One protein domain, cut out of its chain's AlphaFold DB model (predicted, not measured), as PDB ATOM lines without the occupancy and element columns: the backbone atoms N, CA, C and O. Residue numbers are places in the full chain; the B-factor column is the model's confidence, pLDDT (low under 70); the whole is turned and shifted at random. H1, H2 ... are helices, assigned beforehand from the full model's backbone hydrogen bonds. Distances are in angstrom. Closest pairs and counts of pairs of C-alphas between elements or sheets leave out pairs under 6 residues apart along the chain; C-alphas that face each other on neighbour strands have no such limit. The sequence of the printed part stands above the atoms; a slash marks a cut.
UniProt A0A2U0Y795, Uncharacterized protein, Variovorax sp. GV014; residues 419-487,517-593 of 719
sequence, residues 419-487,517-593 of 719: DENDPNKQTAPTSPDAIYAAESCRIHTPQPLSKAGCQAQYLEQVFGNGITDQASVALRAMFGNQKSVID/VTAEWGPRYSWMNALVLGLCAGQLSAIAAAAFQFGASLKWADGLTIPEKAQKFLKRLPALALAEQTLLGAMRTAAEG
ATOM      1  N   ASP A 419     -27.035  27.966 -15.604       90.88
ATOM      2  CA  ASP A 419     -26.629  29.249 -16.178       90.88
ATOM      3  C   ASP A 419     -25.107  29.270 -16.324       90.88
ATOM      4  O   ASP A 419     -24.384  29.333 -15.336       90.88
ATOM      5  N   GLU A 420     -24.618  29.250 -17.563       90.44
ATOM      6  CA  GLU A 420     -23.179  29.304 -17.871       90.44
ATOM      7  C   GLU A 420     -22.501  30.628 -17.469       90.44
ATOM      8  O   GLU A 420     -21.280  30.760 -17.563       90.44
ATOM      9  N   ASN A 421     -23.294  31.625 -17.062       88.06
ATOM     10  CA  ASN A 421     -22.828  32.915 -16.566       88.06
ATOM     11  C   ASN A 421     -23.085  33.079 -15.059       88.06
ATOM     12  O   ASN A 421     -23.019  34.208 -14.561       88.06
ATOM     13  N   ASP A 422     -23.434  32.005 -14.339       82.81
ATOM     14  CA  ASP A 422     -23.598  32.078 -12.890       82.81
ATOM     15  C   ASP A 422     -22.257  32.472 -12.243       82.81
ATOM     16  O   ASP A 422     -21.236  31.823 -12.487       82.81
ATOM     17  N   PRO A 423     -22.224  33.538 -11.422       69.25
ATOM     18  CA  PRO A 423     -20.994  34.021 -10.813       69.25
ATOM     19  C   PRO A 423     -20.440  33.106  -9.711       69.25
ATOM     20  O   PRO A 423     -19.486  33.534  -9.072       69.25
ATOM     21  N   ASN A 424     -21.056  31.948  -9.420       70.50
ATOM     22  CA  ASN A 424     -20.573  30.906  -8.500       70.50
ATOM     23  C   ASN A 424     -19.926  31.461  -7.227       70.50
ATOM     24  O   ASN A 424     -18.782  31.160  -6.868       70.50
ATOM     25  N   LYS A 425     -20.682  32.311  -6.526       67.94
ATOM     26  CA  LYS A 425     -20.214  32.947  -5.292       67.94
ATOM     27  C   LYS A 425     -19.791  31.869  -4.291       67.94
ATOM     28  O   LYS A 425     -20.521  30.905  -4.082       67.94
ATOM     29  N   GLN A 426     -18.656  32.058  -3.618       64.06
ATOM     30  CA  GLN A 426     -18.191  31.151  -2.553       64.06
ATOM     31  C   GLN A 426     -19.197  30.997  -1.407       64.06
ATOM     32  O   GLN A 426     -19.243  29.959  -0.760       64.06
ATOM     33  N   THR A 427     -20.034  32.010  -1.186       60.50
ATOM     34  CA  THR A 427     -21.096  32.001  -0.176       60.50
ATOM     35  C   THR A 427     -22.400  31.367  -0.669       60.50
ATOM     36  O   THR A 427     -23.398  31.415   0.047       60.50
ATOM     37  N   ALA A 428     -22.459  30.873  -1.910       66.25
ATOM     38  CA  ALA A 428     -23.659  30.226  -2.419       66.25
ATOM     39  C   ALA A 428     -23.849  28.863  -1.726       66.25
ATOM     40  O   ALA A 428     -22.882  28.115  -1.588       66.25
ATOM     41  N   PRO A 429     -25.081  28.509  -1.316       64.00
ATOM     42  CA  PRO A 429     -25.357  27.245  -0.627       64.00
ATOM     43  C   PRO A 429     -25.163  26.017  -1.529       64.00
ATOM     44  O   PRO A 429     -25.032  24.896  -1.046       64.00
ATOM     45  N   THR A 430     -25.154  26.214  -2.848       75.00
ATOM     46  CA  THR A 430     -24.906  25.185  -3.857       75.00
ATOM     47  C   THR A 430     -23.992  25.738  -4.947       75.00
ATOM     48  O   THR A 430     -23.966  26.944  -5.193       75.00
ATOM     49  N   SER A 431     -23.261  24.851  -5.626       83.31
ATOM     50  CA  SER A 431     -22.475  25.187  -6.817       83.31
ATOM     51  C   SER A 431     -23.129  24.551  -8.052       83.31
ATOM     52  O   SER A 431     -23.022  23.331  -8.224       83.31
ATOM     53  N   PRO A 432     -23.827  25.339  -8.896       87.31
ATOM     54  CA  PRO A 432     -24.461  24.848 -10.121       87.31
ATOM     55  C   PRO A 432     -23.507  24.076 -11.032       87.31
ATOM     56  O   PRO A 432     -23.874  23.038 -11.572       87.31
ATOM     57  N   ASP A 433     -22.266  24.532 -11.149       87.56
ATOM     58  CA  ASP A 433     -21.242  23.917 -11.996       87.56
ATOM     59  C   ASP A 433     -20.762  22.565 -11.456       87.56
ATOM     60  O   ASP A 433     -20.553  21.622 -12.220       87.56
ATOM     61  N   ALA A 434     -20.622  22.435 -10.131       87.25
ATOM     62  CA  ALA A 434     -20.301  21.152  -9.515       87.25
ATOM     63  C   ALA A 434     -21.438  20.143  -9.720       87.25
ATOM     64  O   ALA A 434     -21.189  18.970 -10.002       87.25
ATOM     65  N   ILE A 435     -22.691  20.608  -9.648       91.25
ATOM     66  CA  ILE A 435     -23.873  19.794  -9.959       91.25
ATOM     67  C   ILE A 435     -23.885  19.421 -11.447       91.25
ATOM     68  O   ILE A 435     -24.125  18.261 -11.771       91.25
ATOM     69  N   TYR A 436     -23.566  20.355 -12.350       94.44
ATOM     70  CA  TYR A 436     -23.442  20.094 -13.788       94.44
ATOM     71  C   TYR A 436     -22.416  18.987 -14.053       94.44
ATOM     72  O   TYR A 436     -22.700  18.020 -14.765       94.44
ATOM     73  N   ALA A 437     -21.231  19.098 -13.446       93.31
ATOM     74  CA  ALA A 437     -20.170  18.110 -13.579       93.31
ATOM     75  C   ALA A 437     -20.587  16.741 -13.025       93.31
ATOM     76  O   ALA A 437     -20.349  15.723 -13.676       93.31
ATOM     77  N   ALA A 438     -21.260  16.706 -11.871       92.75
ATOM     78  CA  ALA A 438     -21.734  15.470 -11.251       92.75
ATOM     79  C   ALA A 438     -22.815  14.779 -12.096       92.75
ATOM     80  O   ALA A 438     -22.743  13.572 -12.332       92.75
ATOM     81  N   GLU A 439     -23.786  15.543 -12.604       94.88
ATOM     82  CA  GLU A 439     -24.839  15.045 -13.493       94.88
ATOM     83  C   GLU A 439     -24.255  14.501 -14.797       94.88
ATOM     84  O   GLU A 439     -24.625  13.411 -15.232       94.88
ATOM     85  N   SER A 440     -23.294  15.214 -15.388       95.56
ATOM     86  CA  SER A 440     -22.592  14.763 -16.589       95.56
ATOM     87  C   SER A 440     -21.777  13.493 -16.326       95.56
ATOM     88  O   SER A 440     -21.874  12.528 -17.081       95.56
ATOM     89  N   CYS A 441     -21.017  13.436 -15.229       93.81
ATOM     90  CA  CYS A 441     -20.238  12.253 -14.860       93.81
ATOM     91  C   CYS A 441     -21.134  11.017 -14.703       93.81
ATOM     92  O   CYS A 441     -20.809   9.950 -15.222       93.81
ATOM     93  N   ARG A 442     -22.300  11.171 -14.065       91.94
ATOM     94  CA  ARG A 442     -23.257  10.086 -13.814       91.94
ATOM     95  C   ARG A 442     -23.765   9.410 -15.094       91.94
ATOM     96  O   ARG A 442     -24.071   8.217 -15.061       91.94
ATOM     97  N   ILE A 443     -23.844  10.142 -16.208       94.44
ATOM     98  CA  ILE A 443     -24.371   9.627 -17.484       94.44
ATOM     99  C   ILE A 443     -23.318   9.443 -18.574       94.44
ATOM    100  O   ILE A 443     -23.643   8.830 -19.581       94.44
ATOM    101  N   HIS A 444     -22.094   9.947 -18.403       95.00
ATOM    102  CA  HIS A 444     -21.013   9.821 -19.391       95.00
ATOM    103  C   HIS A 444     -19.853   8.935 -18.924       95.00
ATOM    104  O   HIS A 444     -18.924   8.705 -19.700       95.00
ATOM    105  N   THR A 445     -19.878   8.444 -17.680       92.00
ATOM    106  CA  THR A 445     -18.818   7.585 -17.136       92.00
ATOM    107  C   THR A 445     -19.368   6.279 -16.544       92.00
ATOM    108  O   THR A 445     -20.483   6.266 -16.016       92.00
ATOM    109  N   PRO A 446     -18.605   5.170 -16.626       93.88
ATOM    110  CA  PRO A 446     -17.400   5.001 -17.448       93.88
ATOM    111  C   PRO A 446     -17.742   4.974 -18.951       93.88
ATOM    112  O   PRO A 446     -18.905   5.048 -19.336       93.88
ATOM    113  N   GLN A 447     -16.742   4.854 -19.815       94.56
ATOM    114  CA  GLN A 447     -16.931   4.664 -21.254       94.56
ATOM    115  C   GLN A 447     -17.645   3.337 -21.604       94.56
ATOM    116  O   GLN A 447     -17.778   2.466 -20.737       94.56
ATOM    117  N   PRO A 448     -18.095   3.141 -22.862       95.75
ATOM    118  CA  PRO A 448     -18.542   1.838 -23.349       95.75
ATOM    119  C   PRO A 448     -17.429   0.782 -23.297       95.75
ATOM    120  O   PRO A 448     -16.283   1.050 -23.655       95.75
ATOM    121  N   LEU A 449     -17.786  -0.432 -22.897       92.88
ATOM    122  CA  LEU A 449     -16.905  -1.566 -22.624       92.88
ATOM    123  C   LEU A 449     -17.163  -2.755 -23.566       92.88
ATOM    124  O   LEU A 449     -16.411  -3.724 -23.522       92.88
ATOM    125  N   SER A 450     -18.188  -2.687 -24.427       92.38
ATOM    126  CA  SER A 450     -18.533  -3.775 -25.353       92.38
ATOM    127  C   SER A 450     -17.791  -3.710 -26.699       92.38
ATOM    128  O   SER A 450     -16.755  -4.344 -26.893       92.38
ATOM    129  N   LYS A 451     -18.338  -2.976 -27.674       90.94
ATOM    130  CA  LYS A 451     -17.959  -3.015 -29.087       90.94
ATOM    131  C   LYS A 451     -17.451  -1.674 -29.593       90.94
ATOM    132  O   LYS A 451     -17.892  -0.609 -29.163       90.94
ATOM    133  N   ALA A 452     -16.649  -1.758 -30.655       88.75
ATOM    134  CA  ALA A 452     -16.161  -0.620 -31.433       88.75
ATOM    135  C   ALA A 452     -17.274   0.363 -31.839       88.75
ATOM    136  O   ALA A 452     -17.070   1.571 -31.815       88.75
ATOM    137  N   GLY A 453     -18.460  -0.150 -32.197       91.50
ATOM    138  CA  GLY A 453     -19.608   0.678 -32.581       91.50
ATOM    139  C   GLY A 453     -20.101   1.580 -31.445       91.50
ATOM    140  O   GLY A 453     -20.303   2.771 -31.664       91.50
ATOM    141  N   CYS A 454     -20.219   1.039 -30.228       94.25
ATOM    142  CA  CYS A 454     -20.617   1.806 -29.046       94.25
ATOM    143  C   CYS A 454     -19.545   2.839 -28.673       94.25
ATOM    144  O   CYS A 454     -19.869   3.984 -28.376       94.25
ATOM    145  N   GLN A 455     -18.263   2.463 -28.749       94.12
ATOM    146  CA  GLN A 455     -17.136   3.367 -28.478       94.12
ATOM    147  C   GLN A 455     -17.082   4.532 -29.473       94.12
ATOM    148  O   GLN A 455     -16.904   5.676 -29.064       94.12
ATOM    149  N   ALA A 456     -17.280   4.261 -30.766       92.69
ATOM    150  CA  ALA A 456     -17.339   5.294 -31.795       92.69
ATOM    151  C   ALA A 456     -18.497   6.267 -31.549       92.69
ATOM    152  O   ALA A 456     -18.289   7.477 -31.573       92.69
ATOM    153  N   GLN A 457     -19.696   5.741 -31.282       94.12
ATOM    154  CA  GLN A 457     -20.876   6.554 -30.999       94.12
ATOM    155  C   GLN A 457     -20.667   7.437 -29.763       94.12
ATOM    156  O   GLN A 457     -20.922   8.637 -29.826       94.12
ATOM    157  N   TYR A 458     -20.147   6.864 -28.677       95.88
ATOM    158  CA  TYR A 458     -19.802   7.605 -27.467       95.88
ATOM    159  C   TYR A 458     -18.810   8.730 -27.757       95.88
ATOM    160  O   TYR A 458     -19.064   9.866 -27.375       95.88
ATOM    161  N   LEU A 459     -17.713   8.448 -28.468       94.00
ATOM    162  CA  LEU A 459     -16.698   9.454 -28.799       94.00
ATOM    163  C   LEU A 459     -17.252  10.587 -29.667       94.00
ATOM    164  O   LEU A 459     -16.908  11.741 -29.434       94.00
ATOM    165  N   GLU A 460     -18.120  10.296 -30.636       92.50
ATOM    166  CA  GLU A 460     -18.789  11.355 -31.406       92.50
ATOM    167  C   GLU A 460     -19.672  12.232 -30.523       92.50
ATOM    168  O   GLU A 460     -19.689  13.448 -30.667       92.50
ATOM    169  N   GLN A 461     -20.378  11.625 -29.577       90.25
ATOM    170  CA  GLN A 461     -21.298  12.329 -28.695       90.25
ATOM    171  C   GLN A 461     -20.569  13.197 -27.665       90.25
ATOM    172  O   GLN A 461     -20.882  14.375 -27.508       90.25
ATOM    173  N   VAL A 462     -19.569  12.638 -26.983       90.69
ATOM    174  CA  VAL A 462     -18.860  13.347 -25.910       90.69
ATOM    175  C   VAL A 462     -17.737  14.234 -26.431       90.69
ATOM    176  O   VAL A 462     -17.362  15.183 -25.751       90.69
ATOM    177  N   PHE A 463     -17.190  13.936 -27.614       86.88
ATOM    178  CA  PHE A 463     -15.973  14.571 -28.121       86.88
ATOM    179  C   PHE A 463     -16.050  15.025 -29.585       86.88
ATOM    180  O   PHE A 463     -15.120  15.679 -30.057       86.88
ATOM    181  N   GLY A 464     -17.124  14.730 -30.323       85.56
ATOM    182  CA  GLY A 464     -17.264  15.107 -31.735       85.56
ATOM    183  C   GLY A 464     -17.454  16.610 -31.945       85.56
ATOM    184  O   GLY A 464     -16.802  17.187 -32.814       85.56
ATOM    185  N   ASN A 465     -18.264  17.253 -31.103       88.75
ATOM    186  CA  ASN A 465     -18.542  18.689 -31.187       88.75
ATOM    187  C   ASN A 465     -17.447  19.545 -30.510       88.75
ATOM    188  O   ASN A 465     -16.604  19.057 -29.745       88.75
ATOM    189  N   GLY A 466     -17.432  20.841 -30.832       88.94
ATOM    190  CA  GLY A 466     -16.570  21.823 -30.172       88.94
ATOM    191  C   GLY A 466     -17.114  22.209 -28.796       88.94
ATOM    192  O   GLY A 466     -18.318  22.319 -28.625       88.94
ATOM    193  N   ILE A 467     -16.234  22.477 -27.827       90.56
ATOM    194  CA  ILE A 467     -16.610  22.765 -26.426       90.56
ATOM    195  C   ILE A 467     -17.609  23.934 -26.249       90.56
ATOM    196  O   ILE A 467     -18.333  23.986 -25.256       90.56
ATOM    197  N   THR A 468     -17.681  24.865 -27.202       91.88
ATOM    198  CA  THR A 468     -18.632  25.989 -27.183       91.88
ATOM    199  C   THR A 468     -20.074  25.570 -27.465       91.88
ATOM    200  O   THR A 468     -20.993  26.307 -27.112       91.88
ATOM    201  N   ASP A 469     -20.295  24.405 -28.072       92.94
ATOM    202  CA  ASP A 469     -21.624  23.856 -28.323       92.94
ATOM    203  C   ASP A 469     -22.279  23.420 -27.003       92.94
ATOM    204  O   ASP A 469     -21.688  22.685 -26.213       92.94
ATOM    205  N   GLN A 470     -23.522  23.843 -26.760       91.12
ATOM    206  CA  GLN A 470     -24.286  23.437 -25.574       91.12
ATOM    207  C   GLN A 470     -24.538  21.923 -25.521       91.12
ATOM    208  O   GLN A 470     -24.687  21.372 -24.430       91.12
ATOM    209  N   ALA A 471     -24.535  21.238 -26.670       91.56
ATOM    210  CA  ALA A 471     -24.635  19.785 -26.735       91.56
ATOM    211  C   ALA A 471     -23.351  19.070 -26.270       91.56
ATOM    212  O   ALA A 471     -23.408  17.887 -25.932       91.56
ATOM    213  N   SER A 472     -22.206  19.762 -26.178       93.06
ATOM    214  CA  SER A 472     -20.937  19.211 -25.676       93.06
ATOM    215  C   SER A 472     -20.898  19.095 -24.149       93.06
ATOM    216  O   SER A 472     -19.946  19.527 -23.502       93.06
ATOM    217  N   VAL A 473     -21.925  18.483 -23.558       95.12
ATOM    218  CA  VAL A 473     -22.140  18.407 -22.104       95.12
ATOM    219  C   VAL A 473     -20.939  17.814 -21.365       95.12
ATOM    220  O   VAL A 473     -20.474  18.384 -20.379       95.12
ATOM    221  N   ALA A 474     -20.407  16.683 -21.834       93.44
ATOM    222  CA  ALA A 474     -19.254  16.032 -21.210       93.44
ATOM    223  C   ALA A 474     -18.005  16.927 -21.230       93.44
ATOM    224  O   ALA A 474     -17.367  17.109 -20.201       93.44
ATOM    225  N   LEU A 475     -17.699  17.555 -22.369       91.62
ATOM    226  CA  LEU A 475     -16.566  18.478 -22.466       91.62
ATOM    227  C   LEU A 475     -16.752  19.720 -21.601       91.62
ATOM    228  O   LEU A 475     -15.825  20.122 -20.911       91.62
ATOM    229  N   ARG A 476     -17.940  20.327 -21.606       92.94
ATOM    230  CA  ARG A 476     -18.232  21.524 -20.806       92.94
ATOM    231  C   ARG A 476     -18.174  21.240 -19.309       92.94
ATOM    232  O   ARG A 476     -17.718  22.091 -18.548       92.94
ATOM    233  N   ALA A 477     -18.576  20.040 -18.892       92.31
ATOM    234  CA  ALA A 477     -18.495  19.593 -17.505       92.31
ATOM    235  C   ALA A 477     -17.056  19.562 -16.967       92.31
ATOM    236  O   ALA A 477     -16.856  19.869 -15.792       92.31
ATOM    237  N   MET A 478     -16.060  19.283 -17.817       87.31
ATOM    238  CA  MET A 478     -14.643  19.335 -17.433       87.31
ATOM    239  C   MET A 478     -14.170  20.741 -17.030       87.31
ATOM    240  O   MET A 478     -13.137  20.886 -16.385       87.31
ATOM    241  N   PHE A 479     -14.921  21.778 -17.405       85.81
ATOM    242  CA  PHE A 479     -14.580  23.182 -17.171       85.81
ATOM    243  C   PHE A 479     -15.722  23.929 -16.463       85.81
ATOM    244  O   PHE A 479     -15.911  25.131 -16.656       85.81
ATOM    245  N   GLY A 480     -16.522  23.195 -15.681       84.56
ATOM    246  CA  GLY A 480     -17.578  23.752 -14.840       84.56
ATOM    247  C   GLY A 480     -18.727  24.416 -15.600       84.56
ATOM    248  O   GLY A 480     -19.451  25.191 -15.009       84.56
ATOM    249  N   ASN A 481     -18.917  24.178 -16.902       90.88
ATOM    250  CA  ASN A 481     -19.935  24.876 -17.706       90.88
ATOM    251  C   ASN A 481     -19.844  26.424 -17.658       90.88
ATOM    252  O   ASN A 481     -20.821  27.112 -17.938       90.88
ATOM    253  N   GLN A 482     -18.676  26.987 -17.342       87.50
ATOM    254  CA  GLN A 482     -18.493  28.433 -17.240       87.50
ATOM    255  C   GLN A 482     -18.142  29.032 -18.596       87.50
ATOM    256  O   GLN A 482     -17.064  28.762 -19.126       87.50
ATOM    257  N   LYS A 483     -19.006  29.896 -19.146       89.25
ATOM    258  CA  LYS A 483     -18.817  30.474 -20.489       89.25
ATOM    259  C   LYS A 483     -17.446  31.133 -20.655       89.25
ATOM    260  O   LYS A 483     -16.744  30.878 -21.626       89.25
ATOM    261  N   SER A 484     -17.048  31.935 -19.668       82.44
ATOM    262  CA  SER A 484     -15.754  32.631 -19.656       82.44
ATOM    263  C   SER A 484     -14.545  31.686 -19.709       82.44
ATOM    264  O   SER A 484     -13.552  32.005 -20.360       82.44
ATOM    265  N   VAL A 485     -14.635  30.518 -19.067       81.56
ATOM    266  CA  VAL A 485     -13.588  29.486 -19.086       81.56
ATOM    267  C   VAL A 485     -13.645  28.705 -20.396       81.56
ATOM    268  O   VAL A 485     -12.621  28.525 -21.049       81.56
ATOM    269  N   ILE A 486     -14.845  28.304 -20.823       88.62
ATOM    270  CA  ILE A 486     -15.094  27.553 -22.059       88.62
ATOM    271  C   ILE A 486     -14.576  28.299 -23.284       88.62
ATOM    272  O   ILE A 486     -13.903  27.687 -24.107       88.62
ATOM    273  N   ASP A 487     -14.842  29.600 -23.400       85.62
ATOM    274  CA  ASP A 487     -14.402  30.393 -24.549       85.62
ATOM    275  C   ASP A 487     -12.857  30.425 -24.642       85.62
ATOM    276  O   ASP A 487     -12.297  30.343 -25.737       85.62
ATOM    277  N   VAL A 517      -6.066  33.047 -11.579       55.44
ATOM    278  CA  VAL A 517      -5.199  33.359 -10.439       55.44
ATOM    279  C   VAL A 517      -5.203  34.846 -10.050       55.44
ATOM    280  O   VAL A 517      -5.117  35.150  -8.860       55.44
ATOM    281  N   THR A 518      -5.308  35.796 -10.986       51.47
ATOM    282  CA  THR A 518      -5.083  37.240 -10.744       51.47
ATOM    283  C   THR A 518      -6.316  37.996 -10.239       51.47
ATOM    284  O   THR A 518      -6.601  39.095 -10.697       51.47
ATOM    285  N   ALA A 519      -7.057  37.436  -9.282       45.31
ATOM    286  CA  ALA A 519      -8.213  38.065  -8.619       45.31
ATOM    287  C   ALA A 519      -9.419  38.476  -9.505       45.31
ATOM    288  O   ALA A 519     -10.499  38.677  -8.953       45.31
ATOM    289  N   GLU A 520      -9.318  38.509 -10.840       51.88
ATOM    290  CA  GLU A 520     -10.478  38.690 -11.732       51.88
ATOM    291  C   GLU A 520     -11.513  37.568 -11.538       51.88
ATOM    292  O   GLU A 520     -12.724  37.796 -11.621       51.88
ATOM    293  N   TRP A 521     -11.027  36.352 -11.267       51.66
ATOM    294  CA  TRP A 521     -11.795  35.106 -11.288       51.66
ATOM    295  C   TRP A 521     -11.744  34.304  -9.976       51.66
ATOM    296  O   TRP A 521     -12.730  33.667  -9.619       51.66
ATOM    297  N   GLY A 522     -10.642  34.357  -9.218       51.97
ATOM    298  CA  GLY A 522     -10.450  33.553  -7.995       51.97
ATOM    299  C   GLY A 522     -11.591  33.635  -6.957       51.97
ATOM    300  O   GLY A 522     -12.050  32.595  -6.483       51.97
ATOM    301  N   PRO A 523     -12.130  34.827  -6.631       51.66
ATOM    302  CA  PRO A 523     -13.283  34.961  -5.728       51.66
ATOM    303  C   PRO A 523     -14.631  34.499  -6.320       51.66
ATOM    304  O   PRO A 523     -15.607  34.365  -5.580       51.66
ATOM    305  N   ARG A 524     -14.717  34.287  -7.643       56.22
ATOM    306  CA  ARG A 524     -15.954  33.976  -8.391       56.22
ATOM    307  C   ARG A 524     -16.179  32.482  -8.643       56.22
ATOM    308  O   ARG A 524     -17.163  32.126  -9.271       56.22
ATOM    309  N   TYR A 525     -15.290  31.593  -8.208       64.06
ATOM    310  CA  TYR A 525     -15.346  30.195  -8.640       64.06
ATOM    311  C   TYR A 525     -15.417  29.206  -7.472       64.06
ATOM    312  O   TYR A 525     -14.506  28.418  -7.241       64.06
ATOM    313  N   SER A 526     -16.549  29.201  -6.756       65.44
ATOM    314  CA  SER A 526     -16.878  28.177  -5.741       65.44
ATOM    315  C   SER A 526     -16.937  26.748  -6.297       65.44
ATOM    316  O   SER A 526     -16.820  25.767  -5.558       65.44
ATOM    317  N   TRP A 527     -17.086  26.630  -7.615       74.38
ATOM    318  CA  TRP A 527     -17.057  25.367  -8.334       74.38
ATOM    319  C   TRP A 527     -15.667  24.734  -8.394       74.38
ATOM    320  O   TRP A 527     -15.567  23.527  -8.605       74.38
ATOM    321  N   MET A 528     -14.595  25.504  -8.169       72.12
ATOM    322  CA  MET A 528     -13.214  25.016  -8.194       72.12
ATOM    323  C   MET A 528     -12.857  24.239  -6.919       72.12
ATOM    324  O   MET A 528     -11.961  24.607  -6.163       72.12
ATOM    325  N   ASN A 529     -13.580  23.151  -6.667       72.38
ATOM    326  CA  ASN A 529     -13.429  22.302  -5.494       72.38
ATOM    327  C   ASN A 529     -12.900  20.906  -5.864       72.38
ATOM    328  O   ASN A 529     -12.873  20.507  -7.030       72.38
ATOM    329  N   ALA A 530     -12.486  20.145  -4.847       69.62
ATOM    330  CA  ALA A 530     -11.926  18.806  -5.028       69.62
ATOM    331  C   ALA A 530     -12.888  17.822  -5.717       69.62
ATOM    332  O   ALA A 530     -12.433  16.923  -6.423       69.62
ATOM    333  N   LEU A 531     -14.203  18.005  -5.546       77.25
ATOM    334  CA  LEU A 531     -15.208  17.183  -6.214       77.25
ATOM    335  C   LEU A 531     -15.145  17.390  -7.731       77.25
ATOM    336  O   LEU A 531     -15.049  16.408  -8.462       77.25
ATOM    337  N   VAL A 532     -15.129  18.638  -8.209       80.44
ATOM    338  CA  VAL A 532     -15.023  18.915  -9.648       80.44
ATOM    339  C   VAL A 532     -13.713  18.374 -10.214       80.44
ATOM    340  O   VAL A 532     -13.767  17.685 -11.227       80.44
ATOM    341  N   LEU A 533     -12.573  18.547  -9.526       76.88
ATOM    342  CA  LEU A 533     -11.287  17.960  -9.955       76.88
ATOM    343  C   LEU A 533     -11.408  16.449 -10.227       76.88
ATOM    344  O   LEU A 533     -10.997  15.967 -11.281       76.88
ATOM    345  N   GLY A 534     -11.996  15.704  -9.285       79.69
ATOM    346  CA  GLY A 534     -12.175  14.257  -9.416       79.69
ATOM    347  C   GLY A 534     -13.107  13.870 -10.566       79.69
ATOM    348  O   GLY A 534     -12.815  12.932 -11.310       79.69
ATOM    349  N   LEU A 535     -14.203  14.611 -10.749       86.62
ATOM    350  CA  LEU A 535     -15.165  14.375 -11.831       86.62
ATOM    351  C   LEU A 535     -14.547  14.656 -13.211       86.62
ATOM    352  O   LEU A 535     -14.734  13.861 -14.134       86.62
ATOM    353  N   CYS A 536     -13.773  15.736 -13.350       83.31
ATOM    354  CA  CYS A 536     -13.076  16.084 -14.592       83.31
ATOM    355  C   CYS A 536     -12.027  15.030 -14.968       83.31
ATOM    356  O   CYS A 536     -12.014  14.558 -16.107       83.31
ATOM    357  N   ALA A 537     -11.206  14.597 -14.005       83.12
ATOM    358  CA  ALA A 537     -10.215  13.543 -14.219       83.12
ATOM    359  C   ALA A 537     -10.876  12.215 -14.638       83.12
ATOM    360  O   ALA A 537     -10.385  11.517 -15.534       83.12
ATOM    361  N   GLY A 538     -12.026  11.880 -14.036       86.12
ATOM    362  CA  GLY A 538     -12.835  10.720 -14.416       86.12
ATOM    363  C   GLY A 538     -13.355  10.798 -15.856       86.12
ATOM    364  O   GLY A 538     -13.252   9.821 -16.601       86.12
ATOM    365  N   GLN A 539     -13.850  11.963 -16.282       91.00
ATOM    366  CA  GLN A 539     -14.311  12.191 -17.657       91.00
ATOM    367  C   GLN A 539     -13.170  12.098 -18.676       91.00
ATOM    368  O   GLN A 539     -13.305  11.379 -19.666       91.00
ATOM    369  N   LEU A 540     -12.028  12.749 -18.422       90.06
ATOM    370  CA  LEU A 540     -10.854  12.656 -19.297       90.06
ATOM    371  C   LEU A 540     -10.386  11.203 -19.443       90.06
ATOM    372  O   LEU A 540     -10.120  10.743 -20.555       90.06
ATOM    373  N   SER A 541     -10.346  10.468 -18.330       90.62
ATOM    374  CA  SER A 541      -9.974   9.051 -18.316       90.62
ATOM    375  C   SER A 541     -10.934   8.203 -19.151       90.62
ATOM    376  O   SER A 541     -10.481   7.362 -19.927       90.62
ATOM    377  N   ALA A 542     -12.245   8.446 -19.052       93.12
ATOM    378  CA  ALA A 542     -13.248   7.743 -19.848       93.12
ATOM    379  C   ALA A 542     -13.103   8.038 -21.352       93.12
ATOM    380  O   ALA A 542     -13.082   7.108 -22.160       93.12
ATOM    381  N   ILE A 543     -12.923   9.308 -21.738       92.62
ATOM    382  CA  ILE A 543     -12.717   9.707 -23.143       92.62
ATOM    383  C   ILE A 543     -11.438   9.070 -23.700       92.62
ATOM    384  O   ILE A 543     -11.457   8.481 -24.784       92.62
ATOM    385  N   ALA A 544     -10.332   9.142 -22.954       91.00
ATOM    386  CA  ALA A 544      -9.063   8.544 -23.354       91.00
ATOM    387  C   ALA A 544      -9.194   7.024 -23.514       91.00
ATOM    388  O   ALA A 544      -8.824   6.476 -24.555       91.00
ATOM    389  N   ALA A 545      -9.778   6.340 -22.526       92.06
ATOM    390  CA  ALA A 545      -9.981   4.901 -22.575       92.06
ATOM    391  C   ALA A 545     -10.864   4.487 -23.760       92.06
ATOM    392  O   ALA A 545     -10.509   3.549 -24.472       92.06
ATOM    393  N   ALA A 546     -11.947   5.220 -24.042       92.81
ATOM    394  CA  ALA A 546     -12.795   4.975 -25.207       92.81
ATOM    395  C   ALA A 546     -12.014   5.104 -26.521       92.81
ATOM    396  O   ALA A 546     -12.124   4.244 -27.393       92.81
ATOM    397  N   ALA A 547     -11.195   6.152 -26.664       90.69
ATOM    398  CA  ALA A 547     -10.403   6.395 -27.868       90.69
ATOM    399  C   ALA A 547      -9.342   5.306 -28.095       90.69
ATOM    400  O   ALA A 547      -9.186   4.823 -29.221       90.69
ATOM    401  N   PHE A 548      -8.651   4.876 -27.036       88.69
ATOM    402  CA  PHE A 548      -7.681   3.784 -27.119       88.69
ATOM    403  C   PHE A 548      -8.348   2.438 -27.408       88.69
ATOM    404  O   PHE A 548      -7.879   1.708 -28.283       88.69
ATOM    405  N   GLN A 549      -9.456   2.119 -26.735       89.31
ATOM    406  CA  GLN A 549     -10.207   0.887 -26.983       89.31
ATOM    407  C   GLN A 549     -10.770   0.851 -28.409       89.31
ATOM    408  O   GLN A 549     -10.634  -0.165 -29.093       89.31
ATOM    409  N   PHE A 550     -11.304   1.975 -28.899       89.44
ATOM    410  CA  PHE A 550     -11.769   2.095 -30.276       89.44
ATOM    411  C   PHE A 550     -10.624   1.866 -31.264       89.44
ATOM    412  O   PHE A 550     -10.737   1.026 -32.158       89.44
ATOM    413  N   GLY A 551      -9.482   2.530 -31.057       83.62
ATOM    414  CA  GLY A 551      -8.284   2.339 -31.871       83.62
ATOM    415  C   GLY A 551      -7.783   0.890 -31.886       83.62
ATOM    416  O   GLY A 551      -7.448   0.379 -32.952       83.62
ATOM    417  N   ALA A 552      -7.772   0.216 -30.733       81.81
ATOM    418  CA  ALA A 552      -7.371  -1.186 -30.616       81.81
ATOM    419  C   ALA A 552      -8.357  -2.139 -31.318       81.81
ATOM    420  O   ALA A 552      -7.946  -3.086 -31.990       81.81
ATOM    421  N   SER A 553      -9.664  -1.869 -31.214       80.50
ATOM    422  CA  SER A 553     -10.724  -2.709 -31.792       80.50
ATOM    423  C   SER A 553     -10.728  -2.739 -33.325       80.50
ATOM    424  O   SER A 553     -11.156  -3.721 -33.930       80.50
ATOM    425  N   LEU A 554     -10.202  -1.692 -33.965       77.81
ATOM    426  CA  LEU A 554     -10.125  -1.571 -35.420       77.81
ATOM    427  C   LEU A 554      -8.984  -2.391 -36.052       77.81
ATOM    428  O   LEU A 554      -8.816  -2.314 -37.265       77.81
ATOM    429  N   LYS A 555      -8.257  -3.196 -35.253       63.47
ATOM    430  CA  LYS A 555      -7.087  -4.010 -35.629       63.47
ATOM    431  C   LYS A 555      -6.017  -3.181 -36.344       63.47
ATOM    432  O   LYS A 555      -6.092  -2.943 -37.545       63.47
ATOM    433  N   TRP A 556      -4.976  -2.791 -35.613       57.16
ATOM    434  CA  TRP A 556      -3.763  -2.229 -36.213       57.16
ATOM    435  C   TRP A 556      -3.232  -3.226 -37.251       57.16
ATOM    436  O   TRP A 556      -2.823  -4.325 -36.884       57.16
ATOM    437  N   ALA A 557      -3.287  -2.883 -38.538       42.28
ATOM    438  CA  ALA A 557      -2.906  -3.801 -39.615       42.28
ATOM    439  C   ALA A 557      -1.421  -4.222 -39.534       42.28
ATOM    440  O   ALA A 557      -1.028  -5.261 -40.054       42.28
ATOM    441  N   ASP A 558      -0.617  -3.424 -38.841       48.34
ATOM    442  CA  ASP A 558       0.842  -3.466 -38.758       48.34
ATOM    443  C   ASP A 558       1.369  -3.128 -37.347       48.34
ATOM    444  O   ASP A 558       2.575  -3.027 -37.134       48.34
ATOM    445  N   GLY A 559       0.477  -2.958 -36.365       51.84
ATOM    446  CA  GLY A 559       0.836  -2.631 -34.981       51.84
ATOM    447  C   GLY A 559       1.296  -1.184 -34.738       51.84
ATOM    448  O   GLY A 559       1.570  -0.829 -33.595       51.84
ATOM    449  N   LEU A 560       1.387  -0.357 -35.786       53.84
ATOM    450  CA  LEU A 560       1.968   0.991 -35.732       53.84
ATOM    451  C   LEU A 560       1.040   2.068 -36.309       53.84
ATOM    452  O   LEU A 560       1.150   3.234 -35.923       53.84
ATOM    453  N   THR A 561       0.111   1.705 -37.197       60.09
ATOM    454  CA  THR A 561      -0.694   2.685 -37.930       60.09
ATOM    455  C   THR A 561      -2.096   2.802 -37.336       60.09
ATOM    456  O   THR A 561      -2.924   1.894 -37.424       60.09
ATOM    457  N   ILE A 562      -2.374   3.951 -36.714       66.94
ATOM    458  CA  ILE A 562      -3.686   4.264 -36.133       66.94
ATOM    459  C   ILE A 562      -4.703   4.453 -37.273       66.94
ATOM    460  O   ILE A 562      -4.472   5.306 -38.136       66.94
ATOM    461  N   PRO A 563      -5.849   3.748 -37.268       70.00
ATOM    462  CA  PRO A 563      -6.908   3.948 -38.256       70.00
ATOM    463  C   PRO A 563      -7.391   5.401 -38.296       70.00
ATOM    464  O   PRO A 563      -7.623   6.007 -37.249       70.00
ATOM    465  N   GLU A 564      -7.604   5.953 -39.491       76.69
ATOM    466  CA  GLU A 564      -7.977   7.364 -39.706       76.69
ATOM    467  C   GLU A 564      -9.182   7.804 -38.851       76.69
ATOM    468  O   GLU A 564      -9.162   8.865 -38.224       76.69
ATOM    469  N   LYS A 565     -10.185   6.926 -38.714       76.69
ATOM    470  CA  LYS A 565     -11.375   7.155 -37.876       76.69
ATOM    471  C   LYS A 565     -11.058   7.352 -36.388       76.69
ATOM    472  O   LYS A 565     -11.780   8.081 -35.718       76.69
ATOM    473  N   ALA A 566     -10.006   6.718 -35.870       79.31
ATOM    474  CA  ALA A 566      -9.556   6.874 -34.486       79.31
ATOM    475  C   ALA A 566      -8.557   8.034 -34.328       79.31
ATOM    476  O   ALA A 566      -8.510   8.662 -33.267       79.31
ATOM    477  N   GLN A 567      -7.800   8.370 -35.382       82.38
ATOM    478  CA  GLN A 567      -6.819   9.461 -35.346       82.38
ATOM    479  C   GLN A 567      -7.443  10.798 -34.953       82.38
ATOM    480  O   GLN A 567      -6.830  11.539 -34.190       82.38
ATOM    481  N   LYS A 568      -8.652  11.113 -35.435       84.75
ATOM    482  CA  LYS A 568      -9.302  12.396 -35.120       84.75
ATOM    483  C   LYS A 568      -9.524  12.608 -33.617       84.75
ATOM    484  O   LYS A 568      -9.424  13.733 -33.141       84.75
ATOM    485  N   PHE A 569      -9.790  11.534 -32.871       86.25
ATOM    486  CA  PHE A 569      -9.987  11.594 -31.425       86.25
ATOM    487  C   PHE A 569      -8.640  11.580 -30.700       86.25
ATOM    488  O   PHE A 569      -8.379  12.450 -29.873       86.25
ATOM    489  N   LEU A 570      -7.738  10.662 -31.070       84.50
ATOM    490  CA  LEU A 570      -6.423  10.543 -30.431       84.50
ATOM    491  C   LEU A 570      -5.559  11.804 -30.603       84.50
ATOM    492  O   LEU A 570      -4.839  12.165 -29.680       84.50
ATOM    493  N   LYS A 571      -5.667  12.519 -31.733       83.56
ATOM    494  CA  LYS A 571      -4.951  13.789 -31.965       83.56
ATOM    495  C   LYS A 571      -5.415  14.927 -31.054       83.56
ATOM    496  O   LYS A 571      -4.630  15.823 -30.771       83.56
ATOM    497  N   ARG A 572      -6.668  14.903 -30.588       82.75
ATOM    498  CA  ARG A 572      -7.237  15.952 -29.725       82.75
ATOM    499  C   ARG A 572      -7.000  15.699 -28.233       82.75
ATOM    500  O   ARG A 572      -7.086  16.638 -27.447       82.75
ATOM    501  N   LEU A 573      -6.683  14.462 -27.836       84.38
ATOM    502  CA  LEU A 573      -6.444  14.107 -26.431       84.38
ATOM    503  C   LEU A 573      -5.296  14.897 -25.777       84.38
ATOM    504  O   LEU A 573      -5.512  15.368 -24.664       84.38
ATOM    505  N   PRO A 574      -4.118  15.101 -26.410       82.38
ATOM    506  CA  PRO A 574      -3.037  15.867 -25.788       82.38
ATOM    507  C   PRO A 574      -3.428  17.315 -25.478       82.38
ATOM    508  O   PRO A 574      -3.132  17.805 -24.394       82.38
ATOM    509  N   ALA A 575      -4.141  17.981 -26.393       79.00
ATOM    510  CA  ALA A 575      -4.611  19.351 -26.186       79.00
ATOM    511  C   ALA A 575      -5.645  19.431 -25.052       79.00
ATOM    512  O   ALA A 575      -5.578  20.330 -24.216       79.00
ATOM    513  N   LEU A 576      -6.563  18.459 -24.983       83.50
ATOM    514  CA  LEU A 576      -7.531  18.369 -23.891       83.50
ATOM    515  C   LEU A 576      -6.848  18.107 -22.541       83.50
ATOM    516  O   LEU A 576      -7.183  18.764 -21.560       83.50
ATOM    517  N   ALA A 577      -5.879  17.190 -22.497       82.75
ATOM    518  CA  ALA A 577      -5.109  16.895 -21.293       82.75
ATOM    519  C   ALA A 577      -4.300  18.113 -20.825       82.75
ATOM    520  O   ALA A 577      -4.263  18.399 -19.635       82.75
ATOM    521  N   LEU A 578      -3.705  18.875 -21.749       78.81
ATOM    522  CA  LEU A 578      -3.006  20.115 -21.416       78.81
ATOM    523  C   LEU A 578      -3.959  21.169 -20.835       78.81
ATOM    524  O   LEU A 578      -3.632  21.805 -19.832       78.81
ATOM    525  N   ALA A 579      -5.137  21.353 -21.438       79.19
ATOM    526  CA  ALA A 579      -6.147  22.285 -20.936       79.19
ATOM    527  C   ALA A 579      -6.641  21.889 -19.534       79.19
ATOM    528  O   ALA A 579      -6.767  22.744 -18.659       79.19
ATOM    529  N   GLU A 580      -6.863  20.594 -19.305       81.56
ATOM    530  CA  GLU A 580      -7.256  20.055 -18.003       81.56
ATOM    531  C   GLU A 580      -6.150  20.245 -16.959       81.56
ATOM    532  O   GLU A 580      -6.408  20.859 -15.929       81.56
ATOM    533  N   GLN A 581      -4.903  19.871 -17.251       77.94
ATOM    534  CA  GLN A 581      -3.768  20.078 -16.343       77.94
ATOM    535  C   GLN A 581      -3.557  21.553 -15.993       77.94
ATOM    536  O   GLN A 581      -3.255  21.886 -14.845       77.94
ATOM    537  N   THR A 582      -3.742  22.443 -16.969       73.44
ATOM    538  CA  THR A 582      -3.664  23.894 -16.763       73.44
ATOM    539  C   THR A 582      -4.746  24.356 -15.787       73.44
ATOM    540  O   THR A 582      -4.454  25.094 -14.841       73.44
ATOM    541  N   LEU A 583      -5.981  23.872 -15.961       73.44
ATOM    542  CA  LEU A 583      -7.081  24.155 -15.047       73.44
ATOM    543  C   LEU A 583      -6.821  23.565 -13.652       73.44
ATOM    544  O   LEU A 583      -6.954  24.288 -12.669       73.44
ATOM    545  N   LEU A 584      -6.395  22.301 -13.542       73.25
ATOM    546  CA  LEU A 584      -6.059  21.662 -12.264       73.25
ATOM    547  C   LEU A 584      -4.967  22.444 -11.520       73.25
ATOM    548  O   LEU A 584      -5.069  22.661 -10.312       73.25
ATOM    549  N   GLY A 585      -3.928  22.891 -12.230       70.12
ATOM    550  CA  GLY A 585      -2.845  23.697 -11.667       70.12
ATOM    551  C   GLY A 585      -3.340  25.040 -11.127       70.12
ATOM    552  O   GLY A 585      -2.964  25.450 -10.023       70.12
ATOM    553  N   ALA A 586      -4.245  25.691 -11.857       67.75
ATOM    554  CA  ALA A 586      -4.899  26.914 -11.410       67.75
ATOM    555  C   ALA A 586      -5.856  26.673 -10.225       67.75
ATOM    556  O   ALA A 586      -5.862  27.454  -9.273       67.75
ATOM    557  N   MET A 587      -6.607  25.567 -10.219       68.75
ATOM    558  CA  MET A 587      -7.496  25.172  -9.118       68.75
ATOM    559  C   MET A 587      -6.726  24.877  -7.836       68.75
ATOM    560  O   MET A 587      -7.071  25.393  -6.775       68.75
ATOM    561  N   ARG A 588      -5.638  24.111  -7.934       66.06
ATOM    562  CA  ARG A 588      -4.742  23.836  -6.809       66.06
ATOM    563  C   ARG A 588      -4.158  25.125  -6.240       66.06
ATOM    564  O   ARG A 588      -4.180  25.337  -5.033       66.06
ATOM    565  N   THR A 589      -3.697  26.004  -7.118       62.53
ATOM    566  CA  THR A 589      -3.186  27.324  -6.745       62.53
ATOM    567  C   THR A 589      -4.221  28.160  -5.989       62.53
ATOM    568  O   THR A 589      -3.892  28.798  -4.986       62.53
ATOM    569  N   ALA A 590      -5.465  28.186  -6.478       59.25
ATOM    570  CA  ALA A 590      -6.554  28.920  -5.848       59.25
ATOM    571  C   ALA A 590      -6.876  28.344  -4.458       59.25
ATOM    572  O   ALA A 590      -6.987  29.101  -3.494       59.25
ATOM    573  N   ALA A 591      -6.938  27.015  -4.337       58.81
ATOM    574  CA  ALA A 591      -7.186  26.318  -3.076       58.81
ATOM    575  C   ALA A 591      -6.062  26.517  -2.040       58.81
ATOM    576  O   ALA A 591      -6.332  26.619  -0.847       58.81
ATOM    577  N   GLU A 592      -4.806  26.630  -2.481       59.94
ATOM    578  CA  GLU A 592      -3.636  26.872  -1.621       59.94
ATOM    579  C   GLU A 592      -3.461  28.359  -1.223       59.94
ATOM    580  O   GLU A 592      -2.417  28.755  -0.700       59.94
ATOM    581  N   GLY A 593      -4.477  29.204  -1.439       55.12
ATOM    582  CA  GLY A 593      -4.470  30.604  -1.001       55.12
ATOM    583  C   GLY A 593      -3.710  31.552  -1.931       55.12
ATOM    584  O   GLY A 593      -3.186  32.572  -1.481       55.12
TER     585      GLY A 593
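This is residues 419 to 487 and 517 to 593 of the 719 residues of an uncharacterized protein of Variovorax sp. GV014 (UniProt A0A2U0Y795). A rod of helices is built round the long H5, with H1 and H2 following each other along one side of it and H6 and H7 running back along another. Short H3 packs on H1 and H2, with short H4 near it; loops make both ends of the rod. The printed part has 146 residues with seven named helices, H1 to H7 in chain order, and no named strand: all helix. It is compact, with a radius of gyration of the C-alphas of 16.5 A and spans of 55 by 25 by 23 A.

H1, residues 432 to 444, touches residues 531 to 539 of H5, residues 530 to 553, at a shallow tilt of 27 degrees, the same way; the closest C-alphas, Ala 434 and Val 532, are 5.7 A apart. H2, residues 452 to 464, touches residues 543 to 553 of H5 at a steep tilt of 45 degrees, opposite ways, closest at C-alphas 452 and 550, 5.3 A. H3, residues 473 to 477, touches H1, closest at C-alphas 437 and 477, 4.5 A, and residues 462 to 463 of H2, closest at C-alphas 462 and 474, 5.4 A. H4, residues 483 to 487, is close to H3 but not clearly touching, with C-alphas 476 and 486 closest at 6.9 A. H5, the hub, forms a helical hairpin with H6, residues 564 to 570, at 19 degrees; C-alphas 551 and 566 are closest, 5.4 A. H7, residues 573 to 591, touches residues 533 to 544 of H5, opposite ways at a shallow 12 degrees, closest at C-alphas 533 and 584, 6.8 A. In H1 to H5 and H7 every O i to N i+4 pair is within hydrogen-bond range; H6 has 1 of 3, and 3 of 4 O i to N i+3 pairs.

H1 begins at C-alpha 432 (-24.461, 24.848, -10.121) and is 18.0 A long; H2 is 15.8 A. H5 is 34.4 A long, from C-alpha 530 (-11.926, 18.806, -5.028). H7, 26.4 A, ends at C-alpha 591 (-7.186, 26.318, -3.076).

The C-alphas of Thr 427 and Asp 558 are farthest apart, 56.8 A. Residues 488 to 516 are not printed; C-alphas 487 and 517 are 17.1 A apart across the cut. Of the links printed whole, none is long. Mean pLDDT of the printed part is 80.4, with 33 residues under 70, among them residues 517 to 526, 555 to 562 and 586 to 593.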